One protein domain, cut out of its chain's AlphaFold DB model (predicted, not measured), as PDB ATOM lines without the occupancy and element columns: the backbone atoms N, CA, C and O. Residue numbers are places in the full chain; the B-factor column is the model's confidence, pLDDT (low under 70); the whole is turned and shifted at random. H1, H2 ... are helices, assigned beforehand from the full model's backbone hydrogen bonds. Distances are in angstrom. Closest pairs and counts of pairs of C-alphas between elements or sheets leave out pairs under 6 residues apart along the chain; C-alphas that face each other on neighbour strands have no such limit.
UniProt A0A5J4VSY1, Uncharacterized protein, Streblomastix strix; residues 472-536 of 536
ATOM      1  N   GLN A 472      36.745  -3.387  10.132       54.22
ATOM      2  CA  GLN A 472      36.890  -2.744  11.450       54.22
ATOM      3  C   GLN A 472      36.138  -1.400  11.570       54.22
ATOM      4  O   GLN A 472      35.743  -1.009  12.665       54.22
ATOM      5  N   ARG A 473      35.871  -0.711  10.450       59.84
ATOM      6  CA  ARG A 473      35.123   0.562  10.419       59.84
ATOM      7  C   ARG A 473      33.608   0.415  10.632       59.84
ATOM      8  O   ARG A 473      32.965   1.385  11.011       59.84
ATOM      9  N   PHE A 474      33.041  -0.787  10.486       59.72
ATOM     10  CA  PHE A 474      31.602  -1.031  10.671       59.72
ATOM     11  C   PHE A 474      31.123  -0.803  12.114       59.72
ATOM     12  O   PHE A 474      29.970  -0.434  12.337       59.72
ATOM     13  N   GLY A 475      32.016  -0.982  13.097       68.56
ATOM     14  CA  GLY A 475      31.708  -0.706  14.498       68.56
ATOM     15  C   GLY A 475      31.313   0.753  14.731       68.56
ATOM     16  O   GLY A 475      30.360   1.008  15.457       68.56
ATOM     17  N   GLN A 476      31.972   1.698  14.052       69.00
ATOM     18  CA  GLN A 476      31.743   3.127  14.264       69.00
ATOM     19  C   GLN A 476      30.419   3.604  13.649       69.00
ATOM     20  O   GLN A 476      29.653   4.298  14.312       69.00
ATOM     21  N   CYS A 477      30.086   3.148  12.438       75.19
ATOM     22  CA  CYS A 477      28.814   3.487  11.790       75.19
ATOM     23  C   CYS A 477      27.618   2.926  12.573       75.19
ATOM     24  O   CYS A 477      26.600   3.594  12.741       75.19
ATOM     25  N   LEU A 478      27.736   1.693  13.087       71.12
ATOM     26  CA  LEU A 478      26.698   1.107  13.937       71.12
ATOM     27  C   LEU A 478      26.567   1.830  15.278       71.12
ATOM     28  O   LEU A 478      25.443   1.985  15.757       71.12
ATOM     29  N   LEU A 479      27.680   2.286  15.862       71.94
ATOM     30  CA  LEU A 479      27.656   3.114  17.065       71.94
ATOM     31  C   LEU A 479      26.890   4.414  16.799       71.94
ATOM     32  O   LEU A 479      25.976   4.727  17.559       71.94
ATOM     33  N   ASN A 480      27.128   5.087  15.674       83.12
ATOM     34  CA  ASN A 480      26.447   6.343  15.352       83.12
ATOM     35  C   ASN A 480      24.953   6.154  15.044       83.12
ATOM     36  O   ASN A 480      24.128   6.927  15.532       83.12
ATOM     37  N   VAL A 481      24.567   5.065  14.369       85.00
ATOM     38  CA  VAL A 481      23.148   4.690  14.193       85.00
ATOM     39  C   VAL A 481      22.488   4.357  15.535       85.00
ATOM     40  O   VAL A 481      21.353   4.762  15.779       85.00
ATOM     41  N   SER A 482      23.183   3.644  16.426       82.38
ATOM     42  CA  SER A 482      22.640   3.277  17.740       82.38
ATOM     43  C   SER A 482      22.458   4.486  18.658       82.38
ATOM     44  O   SER A 482      21.407   4.609  19.279       82.38
ATOM     45  N   VAL A 483      23.415   5.420  18.666       86.06
ATOM     46  CA  VAL A 483      23.336   6.683  19.412       86.06
ATOM     47  C   VAL A 483      22.211   7.552  18.857       86.06
ATOM     48  O   VAL A 483      21.429   8.109  19.622       86.06
ATOM     49  N   PHE A 484      22.064   7.616  17.534       92.00
ATOM     50  CA  PHE A 484      20.984   8.361  16.894       92.00
ATOM     51  C   PHE A 484      19.592   7.799  17.248       92.00
ATOM     52  O   PHE A 484      18.692   8.552  17.624       92.00
ATOM     53  N   ILE A 485      19.423   6.470  17.209       85.69
ATOM     54  CA  ILE A 485      18.186   5.792  17.638       85.69
ATOM     55  C   ILE A 485      17.942   6.011  19.133       85.69
ATOM     56  O   ILE A 485      16.816   6.310  19.525       85.69
ATOM     57  N   GLN A 486      18.983   5.909  19.962       88.81
ATOM     58  CA  GLN A 486      18.882   6.093  21.406       88.81
ATOM     59  C   GLN A 486      18.377   7.497  21.754       88.81
ATOM     60  O   GLN A 486      17.383   7.601  22.472       88.81
ATOM     61  N   ARG A 487      18.969   8.551  21.172       91.31
ATOM     62  CA  ARG A 487      18.530   9.948  21.361       91.31
ATOM     63  C   ARG A 487      17.079  10.161  20.914       91.31
ATOM     64  O   ARG A 487      16.304  10.828  21.592       91.31
ATOM     65  N   HIS A 488      16.665   9.527  19.815       84.00
ATOM     66  CA  HIS A 488      15.269   9.576  19.376       84.00
ATOM     67  C   HIS A 488      14.318   8.857  20.355       84.00
ATOM     68  O   HIS A 488      13.215   9.336  20.619       84.00
ATOM     69  N   THR A 489      14.716   7.706  20.911       79.25
ATOM     70  CA  THR A 489      13.894   6.945  21.874       79.25
ATOM     71  C   THR A 489      13.806   7.591  23.255       79.25
ATOM     72  O   THR A 489      12.805   7.399  23.939       79.25
ATOM     73  N   THR A 490      14.807   8.378  23.657       87.75
ATOM     74  CA  THR A 490      14.791   9.158  24.905       87.75
ATOM     75  C   THR A 490      14.058  10.493  24.761       87.75
ATOM     76  O   THR A 490      14.042  11.281  25.703       87.75
ATOM     77  N   HIS A 491      13.416  10.736  23.611       87.88
ATOM     78  CA  HIS A 491      12.743  11.992  23.276       87.88
ATOM     79  C   HIS A 491      13.666  13.220  23.345       87.88
ATOM     80  O   HIS A 491      13.201  14.336  23.584       87.88
ATOM     81  N   GLU A 492      14.968  13.045  23.105       94.06
ATOM     82  CA  GLU A 492      15.856  14.187  22.916       94.06
ATOM     83  C   GLU A 492      15.528  14.890  21.596       94.06
ATOM     84  O   GLU A 492      15.350  14.261  20.549       94.06
ATOM     85  N   TYR A 493      15.462  16.222  21.636       88.81
ATOM     86  CA  TYR A 493      15.247  17.029  20.442       88.81
ATOM     87  C   TYR A 493      16.466  16.936  19.520       88.81
ATOM     88  O   TYR A 493      17.503  17.550  19.767       88.81
ATOM     89  N   LEU A 494      16.323  16.179  18.435       94.12
ATOM     90  CA  LEU A 494      17.285  16.159  17.339       94.12
ATOM     91  C   LEU A 494      17.100  17.413  16.486       94.12
ATOM     92  O   LEU A 494      16.014  17.679  15.958       94.12
ATOM     93  N   THR A 495      18.163  18.196  16.344       93.94
ATOM     94  CA  THR A 495      18.152  19.386  15.497       93.94
ATOM     95  C   THR A 495      18.240  18.995  14.020       93.94
ATOM     96  O   THR A 495      18.672  17.902  13.651       93.94
ATOM     97  N   THR A 496      17.886  19.919  13.124       89.31
ATOM     98  CA  THR A 496      18.102  19.731  11.679       89.31
ATOM     99  C   THR A 496      19.580  19.489  11.339       89.31
ATOM    100  O   THR A 496      19.874  18.815  10.354       89.31
ATOM    101  N   ASN A 497      20.508  19.994  12.156       89.50
ATOM    102  CA  ASN A 497      21.941  19.773  11.972       89.50
ATOM    103  C   ASN A 497      22.360  18.355  12.380       89.50
ATOM    104  O   ASN A 497      23.145  17.750  11.656       89.50
ATOM    105  N   ASP A 498      21.786  17.797  13.456       88.62
ATOM    106  CA  ASP A 498      22.012  16.395  13.848       88.62
ATOM    107  C   ASP A 498      21.579  15.434  12.725       88.62
ATOM    108  O   ASP A 498      22.298  14.494  12.388       88.62
ATOM    109  N   TRP A 499      20.433  15.708  12.087       88.12
ATOM    110  CA  TRP A 499      19.945  14.917  10.950       88.12
ATOM    111  C   TRP A 499      20.872  15.007   9.731       88.12
ATOM    112  O   TRP A 499      21.197  13.994   9.114       88.12
ATOM    113  N   LYS A 500      21.327  16.218   9.385       88.12
ATOM    114  CA  LYS A 500      22.251  16.431   8.258       88.12
ATOM    115  C   LYS A 500      23.602  15.758   8.489       88.12
ATOM    116  O   LYS A 500      24.135  15.166   7.557       88.12
ATOM    117  N   ALA A 501      24.136  15.828   9.707       87.75
ATOM    118  CA  ALA A 501      25.393  15.172  10.062       87.75
ATOM    119  C   ALA A 501      25.284  13.647   9.921       87.75
ATOM    120  O   ALA A 501      26.130  13.035   9.272       87.75
ATOM    121  N   PHE A 502      24.198  13.058  10.436       90.94
ATOM    122  CA  PHE A 502      23.915  11.631  10.279       90.94
ATOM    123  C   PHE A 502      23.811  11.222   8.802       90.94
ATOM    124  O   PHE A 502      24.420  10.242   8.378       90.94
ATOM    125  N   GLN A 503      23.088  12.005   7.996       87.12
ATOM    126  CA  GLN A 503      22.936  11.738   6.569       87.12
ATOM    127  C   GLN A 503      24.283  11.768   5.828       87.12
ATOM    128  O   GLN A 503      24.601  10.813   5.124       87.12
ATOM    129  N   ILE A 504      25.102  12.807   6.040       89.00
ATOM    130  CA  ILE A 504      26.429  12.945   5.410       89.00
ATOM    131  C   ILE A 504      27.332  11.760   5.755       89.00
ATOM    132  O   ILE A 504      28.016  11.232   4.876       89.00
ATOM    133  N   GLU A 505      27.329  11.325   7.013       88.69
ATOM    134  CA  GLU A 505      28.117  10.174   7.447       88.69
ATOM    135  C   GLU A 505      27.660   8.886   6.745       88.69
ATOM    136  O   GLU A 505      28.467   8.212   6.101       88.69
ATOM    137  N   THR A 506      26.351   8.602   6.755       84.25
ATOM    138  CA  THR A 506      25.805   7.406   6.090       84.25
ATOM    139  C   THR A 506      26.026   7.400   4.574       84.25
ATOM    140  O   THR A 506      26.311   6.345   4.000       84.25
ATOM    141  N   ASP A 507      25.939   8.561   3.920       84.75
ATOM    142  CA  ASP A 507      26.171   8.701   2.481       84.75
ATOM    143  C   ASP A 507      27.658   8.540   2.130       84.75
ATOM    144  O   ASP A 507      27.988   7.914   1.117       84.75
ATOM    145  N   THR A 508      28.560   9.026   2.988       87.12
ATOM    146  CA  THR A 508      30.015   8.861   2.825       87.12
ATOM    147  C   THR A 508      30.414   7.392   2.939       87.12
ATOM    148  O   THR A 508      31.147   6.883   2.086       87.12
ATOM    149  N   ASP A 509      29.879   6.671   3.925       82.88
ATOM    150  CA  ASP A 509      30.141   5.237   4.085       82.88
ATOM    151  C   ASP A 509      29.595   4.418   2.910       82.88
ATOM    152  O   ASP A 509      30.248   3.490   2.414       82.88
ATOM    153  N   LEU A 510      28.407   4.780   2.413       78.88
ATOM    154  CA  LEU A 510      27.811   4.147   1.242       78.88
ATOM    155  C   LEU A 510      28.632   4.409  -0.029       78.88
ATOM    156  O   LEU A 510      28.774   3.510  -0.867       78.88
ATOM    157  N   TYR A 511      29.169   5.621  -0.180       84.31
ATOM    158  CA  TYR A 511      30.028   5.998  -1.299       84.31
ATOM    159  C   TYR A 511      31.361   5.241  -1.272       84.31
ATOM    160  O   TYR A 511      31.721   4.609  -2.270       84.31
ATOM    161  N   LEU A 512      32.045   5.217  -0.123       82.06
ATOM    162  CA  LEU A 512      33.303   4.483   0.046       82.06
ATOM    163  C   LEU A 512      33.129   2.995  -0.267       82.06
ATOM    164  O   LEU A 512      33.953   2.414  -0.968       82.06
ATOM    165  N   ASN A 513      32.014   2.396   0.153       76.38
ATOM    166  CA  ASN A 513      31.700   1.002  -0.149       76.38
ATOM    167  C   ASN A 513      31.568   0.735  -1.662       76.38
ATOM    168  O   ASN A 513      32.149  -0.217  -2.194       76.38
ATOM    169  N   LYS A 514      30.845   1.600  -2.388       82.88
ATOM    170  CA  LYS A 514      30.740   1.487  -3.853       82.88
ATOM    171  C   LYS A 514      32.115   1.565  -4.516       82.88
ATOM    172  O   LYS A 514      32.378   0.770  -5.418       82.88
ATOM    173  N   MET A 515      32.978   2.458  -4.032       84.50
ATOM    174  CA  MET A 515      34.335   2.644  -4.546       84.50
ATOM    175  C   MET A 515      35.218   1.412  -4.301       84.50
ATOM    176  O   MET A 515      35.861   0.922  -5.231       84.50
ATOM    177  N   THR A 516      35.189   0.838  -3.092       84.25
ATOM    178  CA  THR A 516      35.967  -0.377  -2.789       84.25
ATOM    179  C   THR A 516      35.500  -1.563  -3.636       84.25
ATOM    180  O   THR A 516      36.313  -2.353  -4.111       84.25
ATOM    181  N   LYS A 517      34.189  -1.679  -3.885       79.88
ATOM    182  CA  LYS A 517      33.640  -2.740  -4.739       79.88
ATOM    183  C   LYS A 517      34.066  -2.588  -6.200       79.88
ATOM    184  O   LYS A 517      34.424  -3.590  -6.821       79.88
ATOM    185  N   SER A 518      34.041  -1.371  -6.751       85.00
ATOM    186  CA  SER A 518      34.530  -1.128  -8.115       85.00
ATOM    187  C   SER A 518      36.028  -1.397  -8.243       85.00
ATOM    188  O   SER A 518      36.444  -2.006  -9.223       85.00
ATOM    189  N   GLU A 519      36.824  -1.032  -7.234       89.00
ATOM    190  CA  GLU A 519      38.271  -1.257  -7.247       89.00
ATOM    191  C   GLU A 519      38.623  -2.752  -7.161       89.00
ATOM    192  O   GLU A 519      39.455  -3.238  -7.927       89.00
ATOM    193  N   MET A 520      37.944  -3.518  -6.295       81.88
ATOM    194  CA  MET A 520      38.123  -4.976  -6.236       81.88
ATOM    195  C   MET A 520      37.694  -5.661  -7.537       81.88
ATOM    196  O   MET A 520      38.350  -6.598  -7.978       81.88
ATOM    197  N   THR A 521      36.613  -5.189  -8.165       87.12
ATOM    198  CA  THR A 521      36.139  -5.755  -9.437       87.12
ATOM    199  C   THR A 521      37.141  -5.483 -10.563       87.12
ATOM    200  O   THR A 521      37.422  -6.388 -11.342       87.12
ATOM    201  N   GLY A 522      37.740  -4.287 -10.604       91.44
ATOM    202  CA  GLY A 522      38.810  -3.964 -11.553       91.44
ATOM    203  C   GLY A 522      40.052  -4.840 -11.369       91.44
ATOM    204  O   GLY A 522      40.557  -5.389 -12.342       91.44
ATOM    205  N   LYS A 523      40.488  -5.058 -10.121       86.50
ATOM    206  CA  LYS A 523      41.633  -5.937  -9.813       86.50
ATOM    207  C   LYS A 523      41.386  -7.401 -10.197       86.50
ATOM    208  O   LYS A 523      42.300  -8.052 -10.683       86.50
ATOM    209  N   ILE A 524      40.168  -7.917 -10.019       83.94
ATOM    210  CA  ILE A 524      39.820  -9.295 -10.412       83.94
ATOM    211  C   ILE A 524      39.841  -9.460 -11.936       83.94
ATOM    212  O   ILE A 524      40.351 -10.464 -12.421       83.94
ATOM    213  N   ILE A 525      39.319  -8.481 -12.681       89.00
ATOM    214  CA  ILE A 525      39.343  -8.506 -14.152       89.00
ATOM    215  C   ILE A 525      40.790  -8.467 -14.657       89.00
ATOM    216  O   ILE A 525      41.150  -9.258 -15.520       89.00
ATOM    217  N   GLN A 526      41.637  -7.627 -14.059       86.62
ATOM    218  CA  GLN A 526      43.048  -7.532 -14.433       86.62
ATOM    219  C   GLN A 526      43.816  -8.842 -14.179       86.62
ATOM    220  O   GLN A 526      44.542  -9.299 -15.052       86.62
ATOM    221  N   ILE A 527      43.584  -9.508 -13.040       86.75
ATOM    222  CA  ILE A 527      44.185 -10.824 -12.748       86.75
ATOM    223  C   ILE A 527      43.731 -11.885 -13.767       86.75
ATOM    224  O   ILE A 527      44.533 -12.704 -14.199       86.75
ATOM    225  N   GLN A 528      42.462 -11.863 -14.186       82.06
ATOM    226  CA  GLN A 528      41.946 -12.801 -15.193       82.06
ATOM    227  C   GLN A 528      42.524 -12.553 -16.594       82.06
ATOM    228  O   GLN A 528      42.717 -13.506 -17.347       82.06
ATOM    229  N   GLU A 529      42.800 -11.297 -16.947       88.62
ATOM    230  CA  GLU A 529      43.458 -10.942 -18.208       88.62
ATOM    231  C   GLU A 529      44.944 -11.329 -18.213       88.62
ATOM    232  O   GLU A 529      45.451 -11.777 -19.245       88.62
ATOM    233  N   ASP A 530      45.625 -11.214 -17.073       85.38
ATOM    234  CA  ASP A 530      47.031 -11.600 -16.937       85.38
ATOM    235  C   ASP A 530      47.202 -13.138 -16.926       85.38
ATOM    236  O   ASP A 530      48.063 -13.659 -17.634       85.38
ATOM    237  N   GLU A 531      46.317 -13.890 -16.257       84.62
ATOM    238  CA  GLU A 531      46.314 -15.371 -16.282       84.62
ATOM    239  C   GLU A 531      45.937 -15.974 -17.650       84.62
ATOM    240  O   GLU A 531      46.200 -17.156 -17.912       84.62
ATOM    241  N   GLY A 532      45.273 -15.196 -18.508       83.06
ATOM    242  CA  GLY A 532      44.949 -15.590 -19.879       83.06
ATOM    243  C   GLY A 532      46.153 -15.513 -20.818       83.06
ATOM    244  O   GLY A 532      46.246 -16.316 -21.738       83.06
ATOM    245  N   LYS A 533      47.093 -14.594 -20.563       77.50
ATOM    246  CA  LYS A 533      48.291 -14.386 -21.397       77.50
ATOM    247  C   LYS A 533      49.449 -15.325 -21.071       77.50
ATOM    248  O   LYS A 533      50.359 -15.443 -21.873       77.50
ATOM    249  N   GLU A 534      49.428 -15.975 -19.911       73.00
ATOM    250  CA  GLU A 534      50.468 -16.928 -19.491       73.00
ATOM    251  C   GLU A 534      50.185 -18.369 -19.971       73.00
ATOM    252  O   GLU A 534      50.955 -19.289 -19.701       73.00
ATOM    253  N   ARG A 535      49.058 -18.581 -20.665       67.94
ATOM    254  CA  ARG A 535      48.617 -19.888 -21.182       67.94
ATOM    255  C   ARG A 535      48.723 -20.058 -22.700       67.94
ATOM    256  O   ARG A 535      48.424 -21.155 -23.173       67.94
ATOM    257  N   ASP A 536      49.188 -19.029 -23.401       60.53
ATOM    258  CA  ASP A 536      49.604 -19.053 -24.810       60.53
ATOM    259  C   ASP A 536      51.131 -18.906 -24.887       60.53
ATOM    260  O   ASP A 536      51.742 -19.536 -25.783       60.53
TER     261      ASP A 536
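This is residues 472 to 536 of the 536 residues of an uncharacterized protein of Streblomastix strix (UniProt A0A5J4VSY1). This is a helical hairpin with unequal arms: after the short helix H1 the long helix H2 folds back beside it. H2 then runs on past H1, and residues 510 to 536 stick out and make much of the length. The printed part has 65 residues with two named helices, H1 then H2, and no named strand; its class is all helix. It is extended, with a radius of gyration of the C-alphas of 19.9 A and spans of 68 by 20 by 12 A.

Start with H1, residues 474 to 489, which forms a hairpin with H2, residues 496 to 533. They run opposite ways at a shallow tilt of 24 degrees. They only just touch, with 3 pairs of C-alphas within 8 A, through residues 477 to 484 and 502 to 506 alone; the closest C-alphas, of Cys 477 and Thr 506, are 7.5 A apart. Every O i to N i+4 pair in H1 is within hydrogen-bond range, and 33 of 34 in H2.

Find C-alpha 474 at (31.602, -1.031, 10.671); from there H1 runs 22.4 A to C-alpha 489. H2 runs 56.3 A from C-alpha 496 to C-alpha 533 at (48.291, -14.386, -21.397).

The C-alphas farthest apart, of His 491 and Asp 536, are 68.1 A apart. The printed part has no cut, and its link of 6 residues is short. Look for pLDDT under 70 at residues 472 to 476 and 535 to 536.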